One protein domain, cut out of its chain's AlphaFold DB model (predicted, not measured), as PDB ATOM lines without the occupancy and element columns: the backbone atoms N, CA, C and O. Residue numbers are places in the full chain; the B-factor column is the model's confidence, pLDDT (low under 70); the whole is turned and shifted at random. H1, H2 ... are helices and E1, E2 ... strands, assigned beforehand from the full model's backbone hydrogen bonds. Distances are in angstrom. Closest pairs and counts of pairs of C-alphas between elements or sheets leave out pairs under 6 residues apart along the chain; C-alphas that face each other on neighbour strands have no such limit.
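This is residues 975 to 1129 of the 1136 residues of the protein "NAD(P)-bd_dom domain-containing protein" of Pseudogymnoascus sp. VKM F-3808 (UniProt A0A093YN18). An elongated domain has two parts end to end: a strongly twisted sheet of four strands, with H3 over it and H1 side by side with H3, and a looser group of helices, H4 and H5 meeting at a steep angle with H6 near H4. A long loop, residues 1070 to 1085, swings out from H3 to reach H4, and H2 is a short turn away from the other helices. The printed part has 155 residues with six named helices and four named strands, in the order E1 E2 H1 E3 H2 E4 H3 H4 H5 H6; the class is mixed, helices and strands. The sheet's order is E2 E1 E3 E4, mixed parallel and antiparallel. The whole is only just compact, close to loose, with a radius of gyration of the C-alphas of 17.7 A and spans of 56 by 35 by 30 A.

E1, residues 975 to 980, and E2, residues 991 to 997, form an antiparallel hairpin, with N 977 and O 994 2.8 A apart, within hydrogen-bond range. H1, residues 1007 to 1019, only grazes the sheet with its residues 1010 to 1018. E3, residues 1022 to 1025, is parallel to E1, with N 978 and O 1024 at 2.9 A. H2, residues 1033 to 1036, is not on the sheet. E4, residues 1049 to 1053, is an edge strand antiparallel to E3, with N 1052 and O 1023 at 3.0 A. H3, residues 1056 to 1069, is on the sheet at a height of 9.5 A, over E2 and slantwise to the strands, at 52 degrees to E2 on the local plane. H3 and H1 touch, closest at the C-alphas of Ser 1066 and Ser 1011, 4.9 A apart, with a shallow tilt of 18 degrees, opposite ways. H4, residues 1086 to 1097, only grazes the sheet. H5, residues 1103 to 1115, touches H4 at a steep tilt of 52 degrees, opposite ways; their closest C-alphas, of Thr 1106 and Phe 1096, are 5.7 A apart. H6, residues 1120 to 1127, is close to H4 but not clearly touching, the closest C-alphas being those of Arg 1120 and Ser 1088, 7.5 A apart. H1, H3, H4, H5 and H6 have every O i to N i+4 pair within hydrogen-bond range; H2 is too short for such a pair, and its one O i to N i+3 pair is not within range.

E1 begins at C-alpha 975 (33.021, -5.986, 103.538) and is 17.2 A long; E2 is 19.5 A. H1 and H5 each measure 18.4 A, H3 20.2 A and H4 16.5 A. H6 ends at C-alpha 1127 (33.427, 23.802, 84.166).

The farthest C-alphas, of Glu 1003 and Glu 1129, are 56.3 A apart. The printed part has no cut. The links H2 to E4 and H3 to H4 are long. The mean pLDDT of the printed part is 70.7; 67 residues are under 70, among them 1031 to 1051, 1075 to 1088 and 1117 to 1129.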
ATOM      1  N   VAL A 975      33.806  -7.057 104.176       87.44
ATOM      2  CA  VAL A 975      33.021  -5.986 103.538       87.44
ATOM      3  C   VAL A 975      32.631  -6.358 102.107       87.44
ATOM      4  O   VAL A 975      33.364  -7.068 101.414       87.44
ATOM      5  N   LEU A 976      31.481  -5.853 101.650       88.31
ATOM      6  CA  LEU A 976      30.978  -6.054 100.289       88.31
ATOM      7  C   LEU A 976      31.365  -4.879  99.375       88.31
ATOM      8  O   LEU A 976      31.104  -3.713  99.689       88.31
ATOM      9  N   VAL A 977      31.958  -5.199  98.224       88.19
ATOM     10  CA  VAL A 977      32.451  -4.242  97.223       88.19
ATOM     11  C   VAL A 977      31.869  -4.561  95.850       88.19
ATOM     12  O   VAL A 977      31.742  -5.721  95.469       88.19
ATOM     13  N   GLU A 978      31.542  -3.523  95.089       86.94
ATOM     14  CA  GLU A 978      30.943  -3.610  93.760       86.94
ATOM     15  C   GLU A 978      31.713  -2.764  92.733       86.94
ATOM     16  O   GLU A 978      32.244  -1.695  93.046       86.94
ATOM     17  N   THR A 979      31.765  -3.249  91.493       83.81
ATOM     18  CA  THR A 979      32.246  -2.511  90.316       83.81
ATOM     19  C   THR A 979      31.323  -2.773  89.130       83.81
ATOM     20  O   THR A 979      30.866  -3.895  88.910       83.81
ATOM     21  N   LEU A 980      31.144  -1.766  88.278       77.62
ATOM     22  CA  LEU A 980      30.535  -1.955  86.964       77.62
ATOM     23  C   LEU A 980      31.419  -2.904  86.131       77.62
ATOM     24  O   LEU A 980      32.639  -2.694  86.071       77.62
ATOM     25  N   ASP A 981      30.851  -3.930  85.483       74.75
ATOM     26  CA  ASP A 981      31.656  -4.804  84.623       74.75
ATOM     27  C   ASP A 981      31.995  -4.112  83.296       74.75
ATOM     28  O   ASP A 981      31.251  -4.127  82.316       74.75
ATOM     29  N   LEU A 982      33.176  -3.502  83.271       72.06
ATOM     30  CA  LEU A 982      33.761  -2.915  82.074       72.06
ATOM     31  C   LEU A 982      34.504  -3.948  81.206       72.06
ATOM     32  O   LEU A 982      34.930  -3.595  80.104       72.06
ATOM     33  N   THR A 983      34.700  -5.190  81.656       67.25
ATOM     34  CA  THR A 983      35.573  -6.175  80.988       67.25
ATOM     35  C   THR A 983      34.882  -6.956  79.870       67.25
ATOM     36  O   THR A 983      35.516  -7.213  78.843       67.25
ATOM     37  N   THR A 984      33.587  -7.260  79.996       67.75
ATOM     38  CA  THR A 984      32.832  -7.994  78.964       67.75
ATOM     39  C   THR A 984      32.542  -7.154  77.706       67.75
ATOM     40  O   THR A 984      32.225  -5.964  77.793       67.75
ATOM     41  N   PRO A 985      32.624  -7.734  76.489       57.22
ATOM     42  CA  PRO A 985      32.428  -7.001  75.235       57.22
ATOM     43  C   PRO A 985      30.943  -6.697  74.940       57.22
ATOM     44  O   PRO A 985      30.308  -7.335  74.106       57.22
ATOM     45  N   GLY A 986      30.408  -5.663  75.590       58.69
ATOM     46  CA  GLY A 986      29.070  -5.098  75.363       58.69
ATOM     47  C   GLY A 986      28.869  -3.781  76.131       58.69
ATOM     48  O   GLY A 986      29.823  -3.301  76.749       58.69
ATOM     49  N   PRO A 987      27.679  -3.152  76.097       55.34
ATOM     50  CA  PRO A 987      27.315  -2.171  77.118       55.34
ATOM     51  C   PRO A 987      27.298  -2.864  78.491       55.34
ATOM     52  O   PRO A 987      26.833  -3.996  78.597       55.34
ATOM     53  N   ALA A 988      27.814  -2.210  79.532       57.94
ATOM     54  CA  ALA A 988      27.886  -2.806  80.863       57.94
ATOM     55  C   ALA A 988      26.483  -2.882  81.493       57.94
ATOM     56  O   ALA A 988      25.914  -1.856  81.866       57.94
ATOM     57  N   THR A 989      25.917  -4.091  81.572       58.09
ATOM     58  CA  THR A 989      24.558  -4.353  82.090       58.09
ATOM     59  C   THR A 989      24.529  -5.167  83.388       58.09
ATOM     60  O   THR A 989      23.447  -5.502  83.859       58.09
ATOM     61  N   LYS A 990      25.694  -5.518  83.946       68.31
ATOM     62  CA  LYS A 990      25.860  -6.317  85.171       68.31
ATOM     63  C   LYS A 990      26.901  -5.646  86.074       68.31
ATOM     64  O   LYS A 990      27.869  -5.060  85.578       68.31
ATOM     65  N   HIS A 991      26.708  -5.760  87.383       75.19
ATOM     66  CA  HIS A 991      27.715  -5.422  88.385       75.19
ATOM     67  C   HIS A 991      28.501  -6.678  88.787       75.19
ATOM     68  O   HIS A 991      27.914  -7.742  88.991       75.19
ATOM     69  N   ASP A 992      29.817  -6.552  88.926       83.50
ATOM     70  CA  ASP A 992      30.658  -7.581  89.537       83.50
ATOM     71  C   ASP A 992      30.779  -7.304  91.042       83.50
ATOM     72  O   ASP A 992      31.014  -6.165  91.457       83.50
ATOM     73  N   LEU A 993      30.649  -8.355  91.853       87.75
ATOM     74  CA  LEU A 993      30.662  -8.287  93.315       87.75
ATOM     75  C   LEU A 993      31.920  -8.949  93.894       87.75
ATOM     76  O   LEU A 993      32.414  -9.946  93.367       87.75
ATOM     77  N   CYS A 994      32.426  -8.428  95.010       88.94
ATOM     78  CA  CYS A 994      33.515  -9.039  95.763       88.94
ATOM     79  C   CYS A 994      33.308  -8.882  97.270       88.94
ATOM     80  O   CYS A 994      33.053  -7.782  97.757       88.94
ATOM     81  N   LEU A 995      33.490  -9.974  98.012       88.81
ATOM     82  CA  LEU A 995      33.734  -9.941  99.449       88.81
ATOM     83  C   LEU A 995      35.231  -9.758  99.689       88.81
ATOM     84  O   LEU A 995      36.058 -10.470  99.111       88.81
ATOM     85  N   MET A 996      35.567  -8.797 100.542       87.31
ATOM     86  CA  MET A 996      36.931  -8.485 100.955       87.31
ATOM     87  C   MET A 996      37.056  -8.754 102.451       87.31
ATOM     88  O   MET A 996      36.384  -8.109 103.253       87.31
ATOM     89  N   ALA A 997      37.881  -9.736 102.809       85.50
ATOM     90  CA  ALA A 997      38.092 -10.180 104.180       85.50
ATOM     91  C   ALA A 997      39.364  -9.569 104.783       85.50
ATOM     92  O   ALA A 997      40.434  -9.632 104.164       85.50
ATOM     93  N   PHE A 998      39.251  -9.015 105.990       79.75
ATOM     94  CA  PHE A 998      40.373  -8.461 106.758       79.75
ATOM     95  C   PHE A 998      40.925  -9.474 107.753       79.75
ATOM     96  O   PHE A 998      42.128  -9.735 107.763       79.75
ATOM     97  N   ASP A 999      40.021 -10.068 108.521       72.56
ATOM     98  CA  ASP A 999      40.257 -11.176 109.436       72.56
ATOM     99  C   ASP A 999      39.055 -12.122 109.307       72.56
ATOM    100  O   ASP A 999      37.929 -11.646 109.151       72.56
ATOM    101  N   ILE A1000      39.261 -13.440 109.267       64.19
ATOM    102  CA  ILE A1000      38.161 -14.398 109.057       64.19
ATOM    103  C   ILE A1000      37.893 -15.146 110.354       64.19
ATOM    104  O   ILE A1000      38.731 -15.927 110.805       64.19
ATOM    105  N   ASN A1001      36.686 -14.965 110.898       63.34
ATOM    106  CA  ASN A1001      36.183 -15.785 111.994       63.34
ATOM    107  C   ASN A1001      36.240 -17.275 111.598       63.34
ATOM    108  O   ASN A1001      35.704 -17.678 110.563       63.34
ATOM    109  N   SER A1002      36.878 -18.090 112.440       60.34
ATOM    110  CA  SER A1002      37.089 -19.529 112.241       60.34
ATOM    111  C   SER A1002      35.797 -20.351 112.150       60.34
ATOM    112  O   SER A1002      35.841 -21.500 111.712       60.34
ATOM    113  N   GLU A1003      34.654 -19.776 112.528       60.16
ATOM    114  CA  GLU A1003      33.326 -20.383 112.395       60.16
ATOM    115  C   GLU A1003      32.831 -20.442 110.936       60.16
ATOM    116  O   GLU A1003      32.042 -21.324 110.580       60.16
ATOM    117  N   ILE A1004      33.313 -19.553 110.059       70.25
ATOM    118  CA  ILE A1004      32.931 -19.539 108.642       70.25
ATOM    119  C   ILE A1004      33.756 -20.605 107.911       70.25
ATOM    120  O   ILE A1004      34.957 -20.444 107.704       70.25
ATOM    121  N   THR A1005      33.110 -21.708 107.524       68.25
ATOM    122  CA  THR A1005      33.794 -22.912 107.005       68.25
ATOM    123  C   THR A1005      33.328 -23.374 105.621       68.25
ATOM    124  O   THR A1005      34.063 -24.102 104.952       68.25
ATOM    125  N   ASP A1006      32.155 -22.938 105.147       76.25
ATOM    126  CA  ASP A1006      31.587 -23.343 103.855       76.25
ATOM    127  C   ASP A1006      30.878 -22.198 103.093       76.25
ATOM    128  O   ASP A1006      30.763 -21.063 103.565       76.25
ATOM    129  N   SER A1007      30.411 -22.495 101.875       79.62
ATOM    130  CA  SER A1007      29.689 -21.536 101.023       79.62
ATOM    131  C   SER A1007      28.314 -21.140 101.573       79.62
ATOM    132  O   SER A1007      27.839 -20.040 101.289       79.62
ATOM    133  N   CYS A1008      27.674 -21.996 102.374       79.94
ATOM    134  CA  CYS A1008      26.382 -21.701 102.988       79.94
ATOM    135  C   CYS A1008      26.542 -20.638 104.082       79.94
ATOM    136  O   CYS A1008      25.786 -19.667 104.097       79.94
ATOM    137  N   ALA A1009      27.569 -20.757 104.928       80.69
ATOM    138  CA  ALA A1009      27.947 -19.741 105.906       80.69
ATOM    139  C   ALA A1009      28.289 -18.404 105.224       80.69
ATOM    140  O   ALA A1009      27.809 -17.356 105.653       80.69
ATOM    141  N   LEU A1010      29.017 -18.432 104.100       84.50
ATOM    142  CA  LEU A1010      29.267 -17.227 103.297       84.50
ATOM    143  C   LEU A1010      27.976 -16.587 102.753       84.50
ATOM    144  O   LEU A1010      27.897 -15.362 102.706       84.50
ATOM    145  N   SER A1011      26.950 -17.367 102.390       85.38
ATOM    146  CA  SER A1011      25.659 -16.799 101.961       85.38
ATOM    147  C   SER A1011      24.957 -16.014 103.076       85.38
ATOM    148  O   SER A1011      24.398 -14.954 102.806       85.38
ATOM    149  N   VAL A1012      25.073 -16.462 104.334       85.50
ATOM    150  CA  VAL A1012      24.536 -15.739 105.501       85.50
ATOM    151  C   VAL A1012      25.241 -14.392 105.670       85.50
ATOM    152  O   VAL A1012      24.572 -13.382 105.859       85.50
ATOM    153  N   VAL A1013      26.570 -14.346 105.512       86.06
ATOM    154  CA  VAL A1013      27.342 -13.088 105.552       86.06
ATOM    155  C   VAL A1013      26.927 -12.136 104.421       86.06
ATOM    156  O   VAL A1013      26.803 -10.934 104.646       86.06
ATOM    157  N   VAL A1014      26.663 -12.647 103.210       88.06
ATOM    158  CA  VAL A1014      26.155 -11.833 102.087       88.06
ATOM    159  C   VAL A1014      24.759 -11.274 102.380       88.06
ATOM    160  O   VAL A1014      24.522 -10.088 102.140       88.06
ATOM    161  N   ASP A1015      23.847 -12.090 102.913       87.19
ATOM    162  CA  ASP A1015      22.481 -11.670 103.252       87.19
ATOM    163  C   ASP A1015      22.451 -10.652 104.407       87.19
ATOM    164  O   ASP A1015      21.629  -9.734 104.398       87.19
ATOM    165  N   ASP A1016      23.348 -10.779 105.384       85.94
ATOM    166  CA  ASP A1016      23.483  -9.870 106.529       85.94
ATOM    167  C   ASP A1016      24.079  -8.510 106.113       85.94
ATOM    168  O   ASP A1016      23.493  -7.451 106.355       85.94
ATOM    169  N   LEU A1017      25.166  -8.522 105.328       86.81
ATOM    170  CA  LEU A1017      25.724  -7.313 104.703       86.81
ATOM    171  C   LEU A1017      24.696  -6.601 103.806       86.81
ATOM    172  O   LEU A1017      24.639  -5.367 103.774       86.81
ATOM    173  N   LEU A1018      23.846  -7.356 103.102       86.31
ATOM    174  CA  LEU A1018      22.769  -6.791 102.291       86.31
ATOM    175  C   LEU A1018      21.641  -6.179 103.140       86.31
ATOM    176  O   LEU A1018      21.096  -5.139 102.756       86.31
ATOM    177  N   GLN A1019      21.304  -6.777 104.289       85.06
ATOM    178  CA  GLN A1019      20.364  -6.206 105.264       85.06
ATOM    179  C   GLN A1019      20.888  -4.897 105.866       85.06
ATOM    180  O   GLN A1019      20.113  -3.951 106.014       85.06
ATOM    181  N   GLY A1020      22.204  -4.787 106.079       80.00
ATOM    182  CA  GLY A1020      22.883  -3.527 106.407       80.00
ATOM    183  C   GLY A1020      22.701  -2.414 105.357       80.00
ATOM    184  O   GLY A1020      22.980  -1.245 105.635       80.00
ATOM    185  N   GLY A1021      22.206  -2.743 104.156       78.88
ATOM    186  CA  GLY A1021      21.717  -1.790 103.152       78.88
ATOM    187  C   GLY A1021      22.797  -0.939 102.479       78.88
ATOM    188  O   GLY A1021      22.469   0.007 101.757       78.88
ATOM    189  N   LYS A1022      24.069  -1.274 102.708       79.69
ATOM    190  CA  LYS A1022      25.248  -0.451 102.434       79.69
ATOM    191  C   LYS A1022      26.301  -1.246 101.653       79.69
ATOM    192  O   LYS A1022      26.579  -2.390 101.986       79.69
ATOM    193  N   ILE A1023      26.917  -0.634 100.638       83.88
ATOM    194  CA  ILE A1023      27.959  -1.276  99.808       83.88
ATOM    195  C   ILE A1023      29.075  -0.293  99.419       83.88
ATOM    196  O   ILE A1023      28.811   0.898  99.230       83.88
ATOM    197  N   PHE A1024      30.313  -0.777  99.275       83.50
ATOM    198  CA  PHE A1024      31.412  -0.004  98.682       83.50
ATOM    199  C   PHE A1024      31.374  -0.077  97.151       83.50
ATOM    200  O   PHE A1024      31.059  -1.120  96.582       83.50
ATOM    201  N   HIS A1025      31.754   1.007  96.473       79.56
ATOM    202  CA  HIS A1025      31.873   1.042  95.012       79.56
ATOM    203  C   HIS A1025      33.289   1.438  94.582       79.56
ATOM    204  O   HIS A1025      33.889   2.333  95.178       79.56
ATOM    205  N   THR A1026      33.812   0.797  93.536       80.62
ATOM    206  CA  THR A1026      35.138   1.093  92.974       80.62
ATOM    207  C   THR A1026      35.193   0.856  91.459       80.62
ATOM    208  O   THR A1026      34.256   0.333  90.859       80.62
ATOM    209  N   ILE A1027      36.309   1.240  90.834       78.81
ATOM    210  CA  ILE A1027      36.614   0.999  89.421       78.81
ATOM    211  C   ILE A1027      37.885   0.150  89.344       78.81
ATOM    212  O   ILE A1027      38.940   0.561  89.825       78.81
ATOM    213  N   ARG A1028      37.806  -1.020  88.700       81.94
ATOM    214  CA  ARG A1028      38.978  -1.883  88.477       81.94
ATOM    215  C   ARG A1028      39.896  -1.337  87.376       81.94
ATOM    216  O   ARG A1028      39.436  -0.829  86.351       81.94
ATOM    217  N   HIS A1029      41.206  -1.489  87.577       77.31
ATOM    218  CA  HIS A1029      42.261  -1.047  86.658       77.31
ATOM    219  C   HIS A1029      43.159  -2.218  86.193       77.31
ATOM    220  O   HIS A1029      43.316  -3.213  86.906       77.31
ATOM    221  N   PRO A1030      43.813  -2.119  85.017       70.50
ATOM    222  CA  PRO A1030      43.718  -1.031  84.044       70.50
ATOM    223  C   PRO A1030      42.397  -1.062  83.265       70.50
ATOM    224  O   PRO A1030      41.868  -2.132  82.951       70.50
ATOM    225  N   LEU A1031      41.904   0.126  82.902       68.56
ATOM    226  CA  LEU A1031      40.694   0.270  82.097       68.56
ATOM    227  C   LEU A1031      40.858  -0.347  80.688       68.56
ATOM    228  O   LEU A1031      41.895  -0.156  80.043       68.56
ATOM    229  N   PRO A1032      39.826  -1.027  80.157       68.00
ATOM    230  CA  PRO A1032      39.795  -1.504  78.774       68.00
ATOM    231  C   PRO A1032      39.991  -0.377  77.751       68.00
ATOM    232  O   PRO A1032      39.476   0.728  77.926       68.00
ATOM    233  N   LEU A1033      40.647  -0.675  76.620       62.09
ATOM    234  CA  LEU A1033      41.029   0.322  75.600       62.09
ATOM    235  C   LEU A1033      39.878   1.203  75.082       62.09
ATOM    236  O   LEU A1033      40.130   2.332  74.662       62.09
ATOM    237  N   ARG A1034      38.644   0.684  75.079       63.72
ATOM    238  CA  ARG A1034      37.439   1.426  74.678       63.72
ATOM    239  C   ARG A1034      37.156   2.613  75.604       63.72
ATOM    240  O   ARG A1034      36.942   3.703  75.105       63.72
ATOM    241  N   TYR A1035      37.282   2.428  76.918       64.44
ATOM    242  CA  TYR A1035      37.054   3.476  77.918       64.44
ATOM    243  C   TYR A1035      38.322   4.296  78.197       64.44
ATOM    244  O   TYR A1035      38.245   5.485  78.489       64.44
ATOM    245  N   ALA A1036      39.508   3.692  78.047       58.28
ATOM    246  CA  ALA A1036      40.789   4.366  78.277       58.28
ATOM    247  C   ALA A1036      41.115   5.477  77.254       58.28
ATOM    248  O   ALA A1036      41.908   6.368  77.555       58.28
ATOM    249  N   ASN A1037      40.530   5.431  76.050       49.62
ATOM    250  CA  ASN A1037      40.805   6.385  74.966       49.62
ATOM    251  C   ASN A1037      39.723   7.468  74.776       49.62
ATOM    252  O   ASN A1037      39.905   8.341  73.928       49.62
ATOM    253  N   GLU A1038      38.604   7.428  75.508       49.38
ATOM    254  CA  GLU A1038      37.455   8.310  75.237       49.38
ATOM    255  C   GLU A1038      37.701   9.792  75.574       49.38
ATOM    256  O   GLU A1038      37.106  10.650  74.925       49.38
ATOM    257  N   TYR A1039      38.600  10.124  76.516       49.56
ATOM    258  CA  TYR A1039      38.912  11.520  76.868       49.56
ATOM    259  C   TYR A1039      40.400  11.805  77.132       49.56
ATOM    260  O   TYR A1039      41.134  11.033  77.747       49.56
ATOM    261  N   ILE A1040      40.848  12.978  76.664       45.81
ATOM    262  CA  ILE A1040      42.266  13.378  76.609       45.81
ATOM    263  C   ILE A1040      42.715  14.227  77.817       45.81
ATOM    264  O   ILE A1040      43.902  14.216  78.150       45.81
ATOM    265  N   LYS A1041      41.810  14.901  78.541       44.88
ATOM    266  CA  LYS A1041      42.159  15.714  79.724       44.88
ATOM    267  C   LYS A1041      42.082  14.889  81.019       44.88
ATOM    268  O   LYS A1041      40.993  14.548  81.448       44.88
ATOM    269  N   ASP A1042      43.262  14.559  81.553       49.31
ATOM    270  CA  ASP A1042      43.707  14.211  82.926       49.31
ATOM    271  C   ASP A1042      42.714  13.886  84.085       49.31
ATOM    272  O   ASP A1042      43.102  14.034  85.237       49.31
ATOM    273  N   THR A1043      41.487  13.401  83.858       47.03
ATOM    274  CA  THR A1043      40.555  13.043  84.948       47.03
ATOM    275  C   THR A1043      39.781  11.749  84.686       47.03
ATOM    276  O   THR A1043      38.691  11.765  84.116       47.03
ATOM    277  N   VAL A1044      40.310  10.624  85.178       50.75
ATOM    278  CA  VAL A1044      39.454   9.555  85.715       50.75
ATOM    279  C   VAL A1044      39.390   9.834  87.211       50.75
ATOM    280  O   VAL A1044      40.338   9.529  87.934       50.75
ATOM    281  N   TRP A1045      38.338  10.529  87.644       50.62
ATOM    282  CA  TRP A1045      38.144  10.855  89.056       50.62
ATOM    283  C   TRP A1045      37.893   9.563  89.818       50.62
ATOM    284  O   TRP A1045      36.848   8.942  89.649       50.62
ATOM    285  N   ASN A1046      38.853   9.162  90.645       53.97
ATOM    286  CA  ASN A1046      38.653   8.073  91.580       53.97
ATOM    287  C   ASN A1046      38.465   8.667  92.972       53.97
ATOM    288  O   ASN A1046      39.396   9.204  93.570       53.97
ATOM    289  N   LEU A1047      37.239   8.562  93.462       53.47
ATOM    290  CA  LEU A1047      36.913   8.612  94.875       53.47
ATOM    291  C   LEU A1047      36.069   7.374  95.138       53.47
ATOM    292  O   LEU A1047      35.154   7.109  94.351       53.47
ATOM    293  N   PRO A1048      36.345   6.605  96.199       52.25
ATOM    294  CA  PRO A1048      35.374   5.622  96.606       52.25
ATOM    295  C   PRO A1048      34.217   6.404  97.217       52.25
ATOM    296  O   PRO A1048      34.410   7.395  97.929       52.25
ATOM    297  N   LEU A1049      33.005   5.924  97.010       56.09
ATOM    298  CA  LEU A1049      31.997   6.238  98.000       56.09
ATOM    299  C   LEU A1049      32.292   5.368  99.228       56.09
ATOM    300  O   LEU A1049      32.383   4.144  99.064       56.09
ATOM    301  N   PRO A1050      32.415   5.940 100.445       60.94
ATOM    302  CA  PRO A1050      32.127   5.149 101.630       60.94
ATOM    303  C   PRO A1050      30.696   4.611 101.495       60.94
ATOM    304  O   PRO A1050      29.876   5.203 100.790       60.94
ATOM    305  N   TYR A1051      30.420   3.479 102.141       66.62
ATOM    306  CA  TYR A1051      29.126   2.788 102.173       66.62
ATOM    307  C   TYR A1051      27.906   3.579 101.659       66.62
ATOM    308  O   TYR A1051      27.291   4.352 102.399       66.62
ATOM    309  N   ARG A1052      27.519   3.333 100.401       71.81
ATOM    310  CA  ARG A1052      26.339   3.958  99.781       71.81
ATOM    311  C   ARG A1052      25.100   3.056  99.865       71.81
ATOM    312  O   ARG A1052      25.263   1.835  99.916       71.81
ATOM    313  N   PRO A1053      23.876   3.619  99.809       77.00
ATOM    314  CA  PRO A1053      22.649   2.833  99.724       77.00
ATOM    315  C   PRO A1053      22.643   1.897  98.509       77.00
ATOM    316  O   PRO A1053      22.905   2.322  97.381       77.00
ATOM    317  N   VAL A1054      22.308   0.625  98.732       77.50
ATOM    318  CA  VAL A1054      22.209  -0.388  97.667       77.50
ATOM    319  C   VAL A1054      20.986  -0.113  96.780       77.50
ATOM    320  O   VAL A1054      19.847  -0.125  97.256       77.50
ATOM    321  N   THR A1055      21.203   0.097  95.477       79.69
ATOM    322  CA  THR A1055      20.119   0.297  94.496       79.69
ATOM    323  C   THR A1055      19.299  -0.980  94.277       79.69
ATOM    324  O   THR A1055      19.747  -2.084  94.584       79.69
ATOM    325  N   LYS A1056      18.098  -0.861  93.691       76.81
ATOM    326  CA  LYS A1056      17.229  -2.020  93.398       76.81
ATOM    327  C   LYS A1056      17.929  -3.093  92.549       76.81
ATOM    328  O   LYS A1056      17.814  -4.274  92.862       76.81
ATOM    329  N   ASN A1057      18.691  -2.682  91.535       75.19
ATOM    330  CA  ASN A1057      19.365  -3.606  90.620       75.19
ATOM    331  C   ASN A1057      20.552  -4.301  91.311       75.19
ATOM    332  O   ASN A1057      20.644  -5.523  91.266       75.19
ATOM    333  N   GLN A1058      21.375  -3.561  92.065       79.62
ATOM    334  CA  GLN A1058      22.438  -4.161  92.887       79.62
ATOM    335  C   GLN A1058      21.879  -5.108  93.957       79.62
ATOM    336  O   GLN A1058      22.449  -6.167  94.187       79.62
ATOM    337  N   ARG A1059      20.747  -4.771  94.592       83.62
ATOM    338  CA  ARG A1059      20.084  -5.653  95.569       83.62
ATOM    339  C   ARG A1059      19.706  -6.989  94.934       83.62
ATOM    340  O   ARG A1059      19.958  -8.024  95.540       83.62
ATOM    341  N   GLN A1060      19.163  -6.967  93.718       82.75
ATOM    342  CA  GLN A1060      18.856  -8.183  92.968       82.75
ATOM    343  C   GLN A1060      20.127  -8.966  92.600       82.75
ATOM    344  O   GLN A1060      20.140 -10.185  92.740       82.75
ATOM    345  N   ASP A1061      21.200  -8.292  92.171       83.88
ATOM    346  CA  ASP A1061      22.483  -8.937  91.855       83.88
ATOM    347  C   ASP A1061      23.096  -9.638  93.086       83.88
ATOM    348  O   ASP A1061      23.520 -10.790  92.982       83.88
ATOM    349  N   VAL A1062      23.069  -8.992  94.260       86.62
ATOM    350  CA  VAL A1062      23.564  -9.561  95.529       86.62
ATOM    351  C   VAL A1062      22.680 -10.721  96.008       86.62
ATOM    352  O   VAL A1062      23.206 -11.765  96.383       86.62
ATOM    353  N   GLN A1063      21.349 -10.606  95.919       86.81
ATOM    354  CA  GLN A1063      20.427 -11.714  96.232       86.81
ATOM    355  C   GLN A1063      20.642 -12.919  95.310       86.81
ATOM    356  O   GLN A1063      20.652 -14.059  95.769       86.81
ATOM    357  N   ASN A1064      20.869 -12.679  94.017       86.56
ATOM    358  CA  ASN A1064      21.189 -13.735  93.063       86.56
ATOM    359  C   ASN A1064      22.520 -14.431  93.404       86.56
ATOM    360  O   ASN A1064      22.649 -15.625  93.154       86.56
ATOM    361  N   TRP A1065      23.499 -13.712  93.970       88.44
ATOM    362  CA  TRP A1065      24.759 -14.303  94.433       88.44
ATOM    363  C   TRP A1065      24.594 -15.107  95.734       88.44
ATOM    364  O   TRP A1065      25.149 -16.197  95.842       88.44
ATOM    365  N   SER A1066      23.771 -14.645  96.681       88.12
ATOM    366  CA  SER A1066      23.412 -15.430  97.876       88.12
ATOM    367  C   SER A1066      22.728 -16.756  97.504       88.12
ATOM    368  O   SER A1066      23.138 -17.823  97.965       88.12
ATOM    369  N   LEU A1067      21.763 -16.727  96.572       86.19
ATOM    370  CA  LEU A1067      21.123 -17.940  96.043       86.19
ATOM    371  C   LEU A1067      22.125 -18.887  95.361       86.19
ATOM    372  O   LEU A1067      22.031 -20.100  95.544       86.19
ATOM    373  N   GLU A1068      23.101 -18.347  94.624       86.19
ATOM    374  CA  GLU A1068      24.181 -19.126  94.006       86.19
ATOM    375  C   GLU A1068      25.060 -19.825  95.058       86.19
ATOM    376  O   GLU A1068      25.322 -21.022  94.942       86.19
ATOM    377  N   LEU A1069      25.458 -19.114  96.120       85.19
ATOM    378  CA  LEU A1069      26.233 -19.666  97.239       85.19
ATOM    379  C   LEU A1069      25.473 -20.771  97.999       85.19
ATOM    380  O   LEU A1069      26.097 -21.704  98.504       85.19
ATOM    381  N   GLN A1070      24.137 -20.703  98.024       84.19
ATOM    382  CA  GLN A1070      23.243 -21.737  98.571       84.19
ATOM    383  C   GLN A1070      22.937 -22.882  97.584       84.19
ATOM    384  O   GLN A1070      22.200 -23.805  97.938       84.19
ATOM    385  N   GLY A1071      23.439 -22.827  96.344       79.75
ATOM    386  CA  GLY A1071      23.158 -23.818  95.300       79.75
ATOM    387  C   GLY A1071      21.696 -23.851  94.832       79.75
ATOM    388  O   GLY A1071      21.217 -24.903  94.411       79.75
ATOM    389  N   ARG A1072      20.968 -22.732  94.942       80.94
ATOM    390  CA  ARG A1072      19.546 -22.609  94.575       80.94
ATOM    391  C   ARG A1072      19.365 -22.033  93.171       80.94
ATOM    392  O   ARG A1072      20.168 -21.225  92.710       80.94
ATOM    393  N   ASP A1073      18.263 -22.406  92.519       75.38
ATOM    394  CA  ASP A1073      17.892 -21.861  91.210       75.38
ATOM    395  C   ASP A1073      17.661 -20.342  91.272       75.38
ATOM    396  O   ASP A1073      16.964 -19.824  92.147       75.38
ATOM    397  N   ILE A1074      18.241 -19.626  90.307       78.62
ATOM    398  CA  ILE A1074      18.232 -18.162  90.259       78.62
ATOM    399  C   ILE A1074      17.082 -17.684  89.353       78.62
ATOM    400  O   ILE A1074      17.021 -18.104  88.194       78.62
ATOM    401  N   PRO A1075      16.190 -16.785  89.817       69.38
ATOM    402  CA  PRO A1075      15.080 -16.288  89.006       69.38
ATOM    403  C   PRO A1075      15.540 -15.585  87.719       69.38
ATOM    404  O   PRO A1075      16.346 -14.653  87.746       69.38
ATOM    405  N   THR A1076      14.977 -15.980  86.576       53.12
ATOM    406  CA  THR A1076      15.213 -15.319  85.285       53.12
ATOM    407  C   THR A1076      14.463 -13.987  85.202       53.12
ATOM    408  O   THR A1076      13.268 -13.929  84.921       53.12
ATOM    409  N   SER A1077      15.182 -12.885  85.435       53.31
ATOM    410  CA  SER A1077      14.654 -11.526  85.275       53.31
ATOM    411  C   SER A1077      14.502 -11.144  83.794       53.31
ATOM    412  O   SER A1077      15.483 -11.063  83.058       53.31
ATOM    413  N   ASN A1078      13.270 -10.840  83.377       43.50
ATOM    414  CA  ASN A1078      12.936 -10.268  82.066       43.50
ATOM    415  C   ASN A1078      12.973  -8.723  82.090       43.50
ATOM    416  O   ASN A1078      12.033  -8.060  81.643       43.50
ATOM    417  N   ASN A1079      14.045  -8.119  82.611       44.97
ATOM    418  CA  ASN A1079      14.163  -6.658  82.653       44.97
ATOM    419  C   ASN A1079      14.589  -6.074  81.298       44.97
ATOM    420  O   ASN A1079      15.756  -5.779  81.046       44.97
ATOM    421  N   ALA A1080      13.594  -5.824  80.446       39.69
ATOM    422  CA  ALA A1080      13.696  -4.933  79.293       39.69
ATOM    423  C   ALA A1080      13.725  -3.449  79.730       39.69
ATOM    424  O   ALA A1080      12.897  -2.642  79.304       39.69
ATOM    425  N   GLU A1081      14.664  -3.079  80.605       42.38
ATOM    426  CA  GLU A1081      14.886  -1.679  80.979       42.38
ATOM    427  C   GLU A1081      15.784  -0.963  79.963       42.38
ATOM    428  O   GLU A1081      16.664  -1.548  79.328       42.38
ATOM    429  N   ARG A1082      15.527   0.337  79.778       40.56
ATOM    430  CA  ARG A1082      16.233   1.180  78.806       40.56
ATOM    431  C   ARG A1082      17.739   1.147  79.061       40.56
ATOM    432  O   ARG A1082      18.181   1.333  80.191       40.56
ATOM    433  N   THR A1083      18.519   1.052  77.986       44.03
ATOM    434  CA  THR A1083      19.971   1.269  77.989       44.03
ATOM    435  C   THR A1083      20.304   2.711  78.382       44.03
ATOM    436  O   THR A1083      20.503   3.570  77.521       44.03
ATOM    437  N   MET A1084      20.347   2.982  79.687       46.62
ATOM    438  CA  MET A1084      21.053   4.134  80.233       46.62
ATOM    439  C   MET A1084      22.557   3.959  80.024       46.62
ATOM    440  O   MET A1084      23.097   2.856  80.110       46.62
ATOM    441  N   ASP A1085      23.241   5.071  79.780       59.91
ATOM    442  CA  ASP A1085      24.696   5.109  79.729       59.91
ATOM    443  C   ASP A1085      25.256   5.159  81.162       59.91
ATOM    444  O   ASP A1085      25.606   6.214  81.695       59.91
ATOM    445  N   TYR A1086      25.294   3.988  81.805       67.62
ATOM    446  CA  TYR A1086      25.785   3.805  83.176       67.62
ATOM    447  C   TYR A1086      27.194   4.382  83.386       67.62
ATOM    448  O   TYR A1086      27.488   4.917  84.456       67.62
ATOM    449  N   TRP A1087      28.050   4.343  82.358       68.81
ATOM    450  CA  TRP A1087      29.398   4.911  82.401       68.81
ATOM    451  C   TRP A1087      29.378   6.445  82.446       68.81
ATOM    452  O   TRP A1087      30.130   7.054  83.205       68.81
ATOM    453  N   SER A1088      28.488   7.080  81.680       67.75
ATOM    454  CA  SER A1088      28.269   8.529  81.740       67.75
ATOM    455  C   SER A1088      27.771   8.999  83.103       67.75
ATOM    456  O   SER A1088      28.329   9.949  83.654       67.75
ATOM    457  N   ASN A1089      26.785   8.307  83.675       71.81
ATOM    458  CA  ASN A1089      26.225   8.666  84.978       71.81
ATOM    459  C   ASN A1089      27.265   8.507  86.098       71.81
ATOM    460  O   ASN A1089      27.423   9.408  86.919       71.81
ATOM    461  N   LEU A1090      28.034   7.410  86.084       73.25
ATOM    462  CA  LEU A1090      29.112   7.162  87.044       73.25
ATOM    463  C   LEU A1090      30.185   8.264  87.017       73.25
ATOM    464  O   LEU A1090      30.639   8.711  88.065       73.25
ATOM    465  N   GLN A1091      30.574   8.746  85.835       73.06
ATOM    466  CA  GLN A1091      31.618   9.770  85.712       73.06
ATOM    467  C   GLN A1091      31.152  11.169  86.163       73.06
ATOM    468  O   GLN A1091      31.951  11.920  86.725       73.06
ATOM    469  N   PHE A1092      29.869  11.514  85.993       72.44
ATOM    470  CA  PHE A1092      29.310  12.732  86.596       72.44
ATOM    471  C   PHE A1092      29.163  12.610  88.121       72.44
ATOM    472  O   PHE A1092      29.475  13.562  88.835       72.44
ATOM    473  N   LEU A1093      28.747  11.439  88.619       72.56
ATOM    474  CA  LEU A1093      28.654  11.146  90.050       72.56
ATOM    475  C   LEU A1093      30.023  11.346  90.728       72.56
ATOM    476  O   LEU A1093      30.148  12.141  91.654       72.56
ATOM    477  N   LEU A1094      31.073  10.705  90.202       69.94
ATOM    478  CA  LEU A1094      32.446  10.810  90.716       69.94
ATOM    479  C   LEU A1094      33.011  12.238  90.649       69.94
ATOM    480  O   LEU A1094      33.749  12.642  91.544       69.94
ATOM    481  N   PHE A1095      32.642  13.019  89.626       72.38
ATOM    482  CA  PHE A1095      33.028  14.429  89.522       72.38
ATOM    483  C   PHE A1095      32.404  15.286  90.629       72.38
ATOM    484  O   PHE A1095      33.109  16.058  91.269       72.38
ATOM    485  N   PHE A1096      31.100  15.160  90.891       71.25
ATOM    486  CA  PHE A1096      30.453  15.967  91.931       71.25
ATOM    487  C   PHE A1096      30.901  15.569  93.342       71.25
ATOM    488  O   PHE A1096      31.140  16.445  94.172       71.25
ATOM    489  N   LEU A1097      31.142  14.281  93.584       66.69
ATOM    490  CA  LEU A1097      31.706  13.803  94.848       66.69
ATOM    491  C   LEU A1097      33.112  14.361  95.123       66.69
ATOM    492  O   LEU A1097      33.459  14.562  96.284       66.69
ATOM    493  N   SER A1098      33.900  14.709  94.092       64.56
ATOM    494  CA  SER A1098      35.198  15.377  94.303       64.56
ATOM    495  C   SER A1098      35.118  16.825  94.781       64.56
ATOM    496  O   SER A1098      36.139  17.374  95.180       64.56
ATOM    497  N   TYR A1099      33.918  17.411  94.822       65.31
ATOM    498  CA  TYR A1099      33.646  18.694  95.479       65.31
ATOM    499  C   TYR A1099      33.054  18.528  96.892       65.31
ATOM    500  O   TYR A1099      32.515  19.487  97.436       65.31
ATOM    501  N   GLY A1100      33.109  17.327  97.486       62.47
ATOM    502  CA  GLY A1100      32.644  17.082  98.860       62.47
ATOM    503  C   GLY A1100      31.120  17.056  99.034       62.47
ATOM    504  O   GLY A1100      30.628  17.164 100.154       62.47
ATOM    505  N   LEU A1101      30.360  16.923  97.944       69.19
ATOM    506  CA  LEU A1101      28.898  16.839  97.981       69.19
ATOM    507  C   LEU A1101      28.423  15.506  98.571       69.19
ATOM    508  O   LEU A1101      29.067  14.471  98.391       69.19
ATOM    509  N   THR A1102      27.253  15.507  99.217       74.19
ATOM    510  CA  THR A1102      26.630  14.259  99.679       74.19
ATOM    511  C   THR A1102      26.194  13.395  98.491       74.19
ATOM    512  O   THR A1102      26.032  13.883  97.366       74.19
ATOM    513  N   TYR A1103      25.965  12.099  98.718       72.12
ATOM    514  CA  TYR A1103      25.454  11.202  97.675       72.12
ATOM    515  C   TYR A1103      24.088  11.658  97.132       72.12
ATOM    516  O   TYR A1103      23.847  11.565  95.930       72.12
ATOM    517  N   GLU A1104      23.219  12.193  97.992       74.94
ATOM    518  CA  GLU A1104      21.880  12.662  97.620       74.94
ATOM    519  C   GLU A1104      21.951  13.933  96.760       74.94
ATOM    520  O   GLU A1104      21.390  13.958  95.660       74.94
ATOM    521  N   ASP A1105      22.738  14.934  97.176       78.00
ATOM    522  CA  ASP A1105      22.980  16.159  96.394       78.00
ATOM    523  C   ASP A1105      23.627  15.857  95.036       78.00
ATOM    524  O   ASP A1105      23.309  16.468  94.012       78.00
ATOM    525  N   THR A1106      24.556  14.899  95.028       78.38
ATOM    526  CA  THR A1106      25.260  14.443  93.828       78.38
ATOM    527  C   THR A1106      24.281  13.795  92.850       78.38
ATOM    528  O   THR A1106      24.258  14.180  91.680       78.38
ATOM    529  N   CYS A1107      23.428  12.875  93.310       77.50
ATOM    530  CA  CYS A1107      22.383  12.266  92.485       77.50
ATOM    531  C   CYS A1107      21.432  13.322  91.901       77.50
ATOM    532  O   CYS A1107      21.228  13.336  90.686       77.50
ATOM    533  N   ALA A1108      20.947  14.267  92.714       79.81
ATOM    534  CA  ALA A1108      20.068  15.344  92.250       79.81
ATOM    535  C   ALA A1108      20.720  16.219  91.155       79.81
ATOM    536  O   ALA A1108      20.074  16.572  90.165       79.81
ATOM    537  N   ARG A1109      22.021  16.531  91.276       80.25
ATOM    538  CA  ARG A1109      22.768  17.267  90.236       80.25
ATOM    539  C   ARG A1109      22.969  16.458  88.955       80.25
ATOM    540  O   ARG A1109      22.882  17.025  87.867       80.25
ATOM    541  N   VAL A1110      23.229  15.153  89.058       78.44
ATOM    542  CA  VAL A1110      23.345  14.269  87.884       78.44
ATOM    543  C   VAL A1110      22.002  14.173  87.152       78.44
ATOM    544  O   VAL A1110      21.968  14.314  85.931       78.44
ATOM    545  N   GLU A1111      20.892  14.015  87.874       79.50
ATOM    546  CA  GLU A1111      19.544  13.986  87.290       79.50
ATOM    547  C   GLU A1111      19.184  15.301  86.581       79.50
ATOM    548  O   GLU A1111      18.670  15.268  85.460       79.50
ATOM    549  N   ALA A1112      19.537  16.455  87.161       79.50
ATOM    550  CA  ALA A1112      19.352  17.758  86.521       79.50
ATOM    551  C   ALA A1112      20.124  17.879  85.187       79.50
ATOM    552  O   ALA A1112      19.544  18.266  84.172       79.50
ATOM    553  N   LEU A1113      21.402  17.475  85.143       76.12
ATOM    554  CA  LEU A1113      22.200  17.490  83.903       76.12
ATOM    555  C   LEU A1113      21.654  16.547  82.820       76.12
ATOM    556  O   LEU A1113      21.723  16.859  81.625       76.12
ATOM    557  N   LEU A1114      21.116  15.393  83.226       70.75
ATOM    558  CA  LEU A1114      20.482  14.436  82.318       70.75
ATOM    559  C   LEU A1114      19.168  14.990  81.747       70.75
ATOM    560  O   LEU A1114      18.902  14.811  80.555       70.75
ATOM    561  N   ALA A1115      18.384  15.716  82.551       74.69
ATOM    562  CA  ALA A1115      17.181  16.414  82.097       74.69
ATOM    563  C   ALA A1115      17.498  17.532  81.082       74.69
ATOM    564  O   ALA A1115      16.785  17.679  80.088       74.69
ATOM    565  N   GLU A1116      18.609  18.257  81.263       72.62
ATOM    566  CA  GLU A1116      19.100  19.280  80.322       72.62
ATOM    567  C   GLU A1116      19.650  18.711  78.996       72.62
ATOM    568  O   GLU A1116      19.963  19.475  78.080       72.62
ATOM    569  N   LYS A1117      19.783  17.380  78.859       68.69
ATOM    570  CA  LYS A1117      20.466  16.703  77.732       68.69
ATOM    571  C   LYS A1117      21.901  17.210  77.503       68.69
ATOM    572  O   LYS A1117      22.392  17.214  76.370       68.69
ATOM    573  N   CYS A1118      22.584  17.640  78.565       61.69
ATOM    574  CA  CYS A1118      23.927  18.196  78.465       61.69
ATOM    575  C   CYS A1118      24.939  17.115  78.037       61.69
ATOM    576  O   CYS A1118      25.049  16.055  78.654       61.69
ATOM    577  N   ASN A1119      25.702  17.369  76.970       60.88
ATOM    578  CA  ASN A1119      26.721  16.435  76.494       60.88
ATOM    579  C   ASN A1119      27.984  16.524  77.375       60.88
ATOM    580  O   ASN A1119      28.497  17.616  77.632       60.88
ATOM    581  N   ARG A1120      28.522  15.368  77.794       62.22
ATOM    582  CA  ARG A1120      29.710  15.238  78.665       62.22
ATOM    583  C   ARG A1120      30.895  16.089  78.222       62.22
ATOM    584  O   ARG A1120      31.505  16.761  79.049       62.22
ATOM    585  N   SER A1121      31.211  16.095  76.927       57.78
ATOM    586  CA  SER A1121      32.340  16.871  76.395       57.78
ATOM    587  C   SER A1121      32.160  18.381  76.586       57.78
ATOM    588  O   SER A1121      33.136  19.100  76.805       57.78
ATOM    589  N   THR A1122      30.916  18.858  76.535       62.62
ATOM    590  CA  THR A1122      30.545  20.266  76.698       62.62
ATOM    591  C   THR A1122      30.526  20.667  78.172       62.62
ATOM    592  O   THR A1122      31.045  21.728  78.509       62.62
ATOM    593  N   PHE A1123      30.027  19.794  79.056       69.56
ATOM    594  CA  PHE A1123      30.039  19.995  80.509       69.56
ATOM    595  C   PHE A1123      31.460  20.191  81.059       69.56
ATOM    596  O   PHE A1123      31.766  21.249  81.605       69.56
ATOM    597  N   TYR A1124      32.358  19.218  80.858       63.69
ATOM    598  CA  TYR A1124      33.716  19.310  81.412       63.69
ATOM    599  C   TYR A1124      34.526  20.452  80.793       63.69
ATOM    600  O   TYR A1124      35.353  21.042  81.477       63.69
ATOM    601  N   SER A1125      34.293  20.800  79.521       59.09
ATOM    602  CA  SER A1125      34.965  21.956  78.910       59.09
ATOM    603  C   SER A1125      34.519  23.275  79.549       59.09
ATOM    604  O   SER A1125      35.359  24.122  79.816       59.09
ATOM    605  N   ARG A1126      33.224  23.417  79.861       63.06
ATOM    606  CA  ARG A1126      32.654  24.617  80.489       63.06
ATOM    607  C   ARG A1126      33.065  24.788  81.954       63.06
ATOM    608  O   ARG A1126      33.337  25.908  82.372       63.06
ATOM    609  N   GLU A1127      33.099  23.709  82.736       63.78
ATOM    610  CA  GLU A1127      33.427  23.802  84.166       63.78
ATOM    611  C   GLU A1127      34.946  23.869  84.425       63.78
ATOM    612  O   GLU A1127      35.364  24.580  85.333       63.78
ATOM    613  N   LEU A1128      35.795  23.243  83.592       52.38
ATOM    614  CA  LEU A1128      37.265  23.358  83.703       52.38
ATOM    615  C   LEU A1128      37.831  24.707  83.212       52.38
ATOM    616  O   LEU A1128      39.023  24.960  83.383       52.38
ATOM    617  N   GLU A1129      37.016  25.551  82.574       40.06
ATOM    618  CA  GLU A1129      37.392  26.913  82.153       40.06
ATOM    619  C   GLU A1129      37.002  27.989  83.181       40.06
ATOM    620  O   GLU A1129      37.398  29.148  83.040       40.06
TER     621      GLU A1129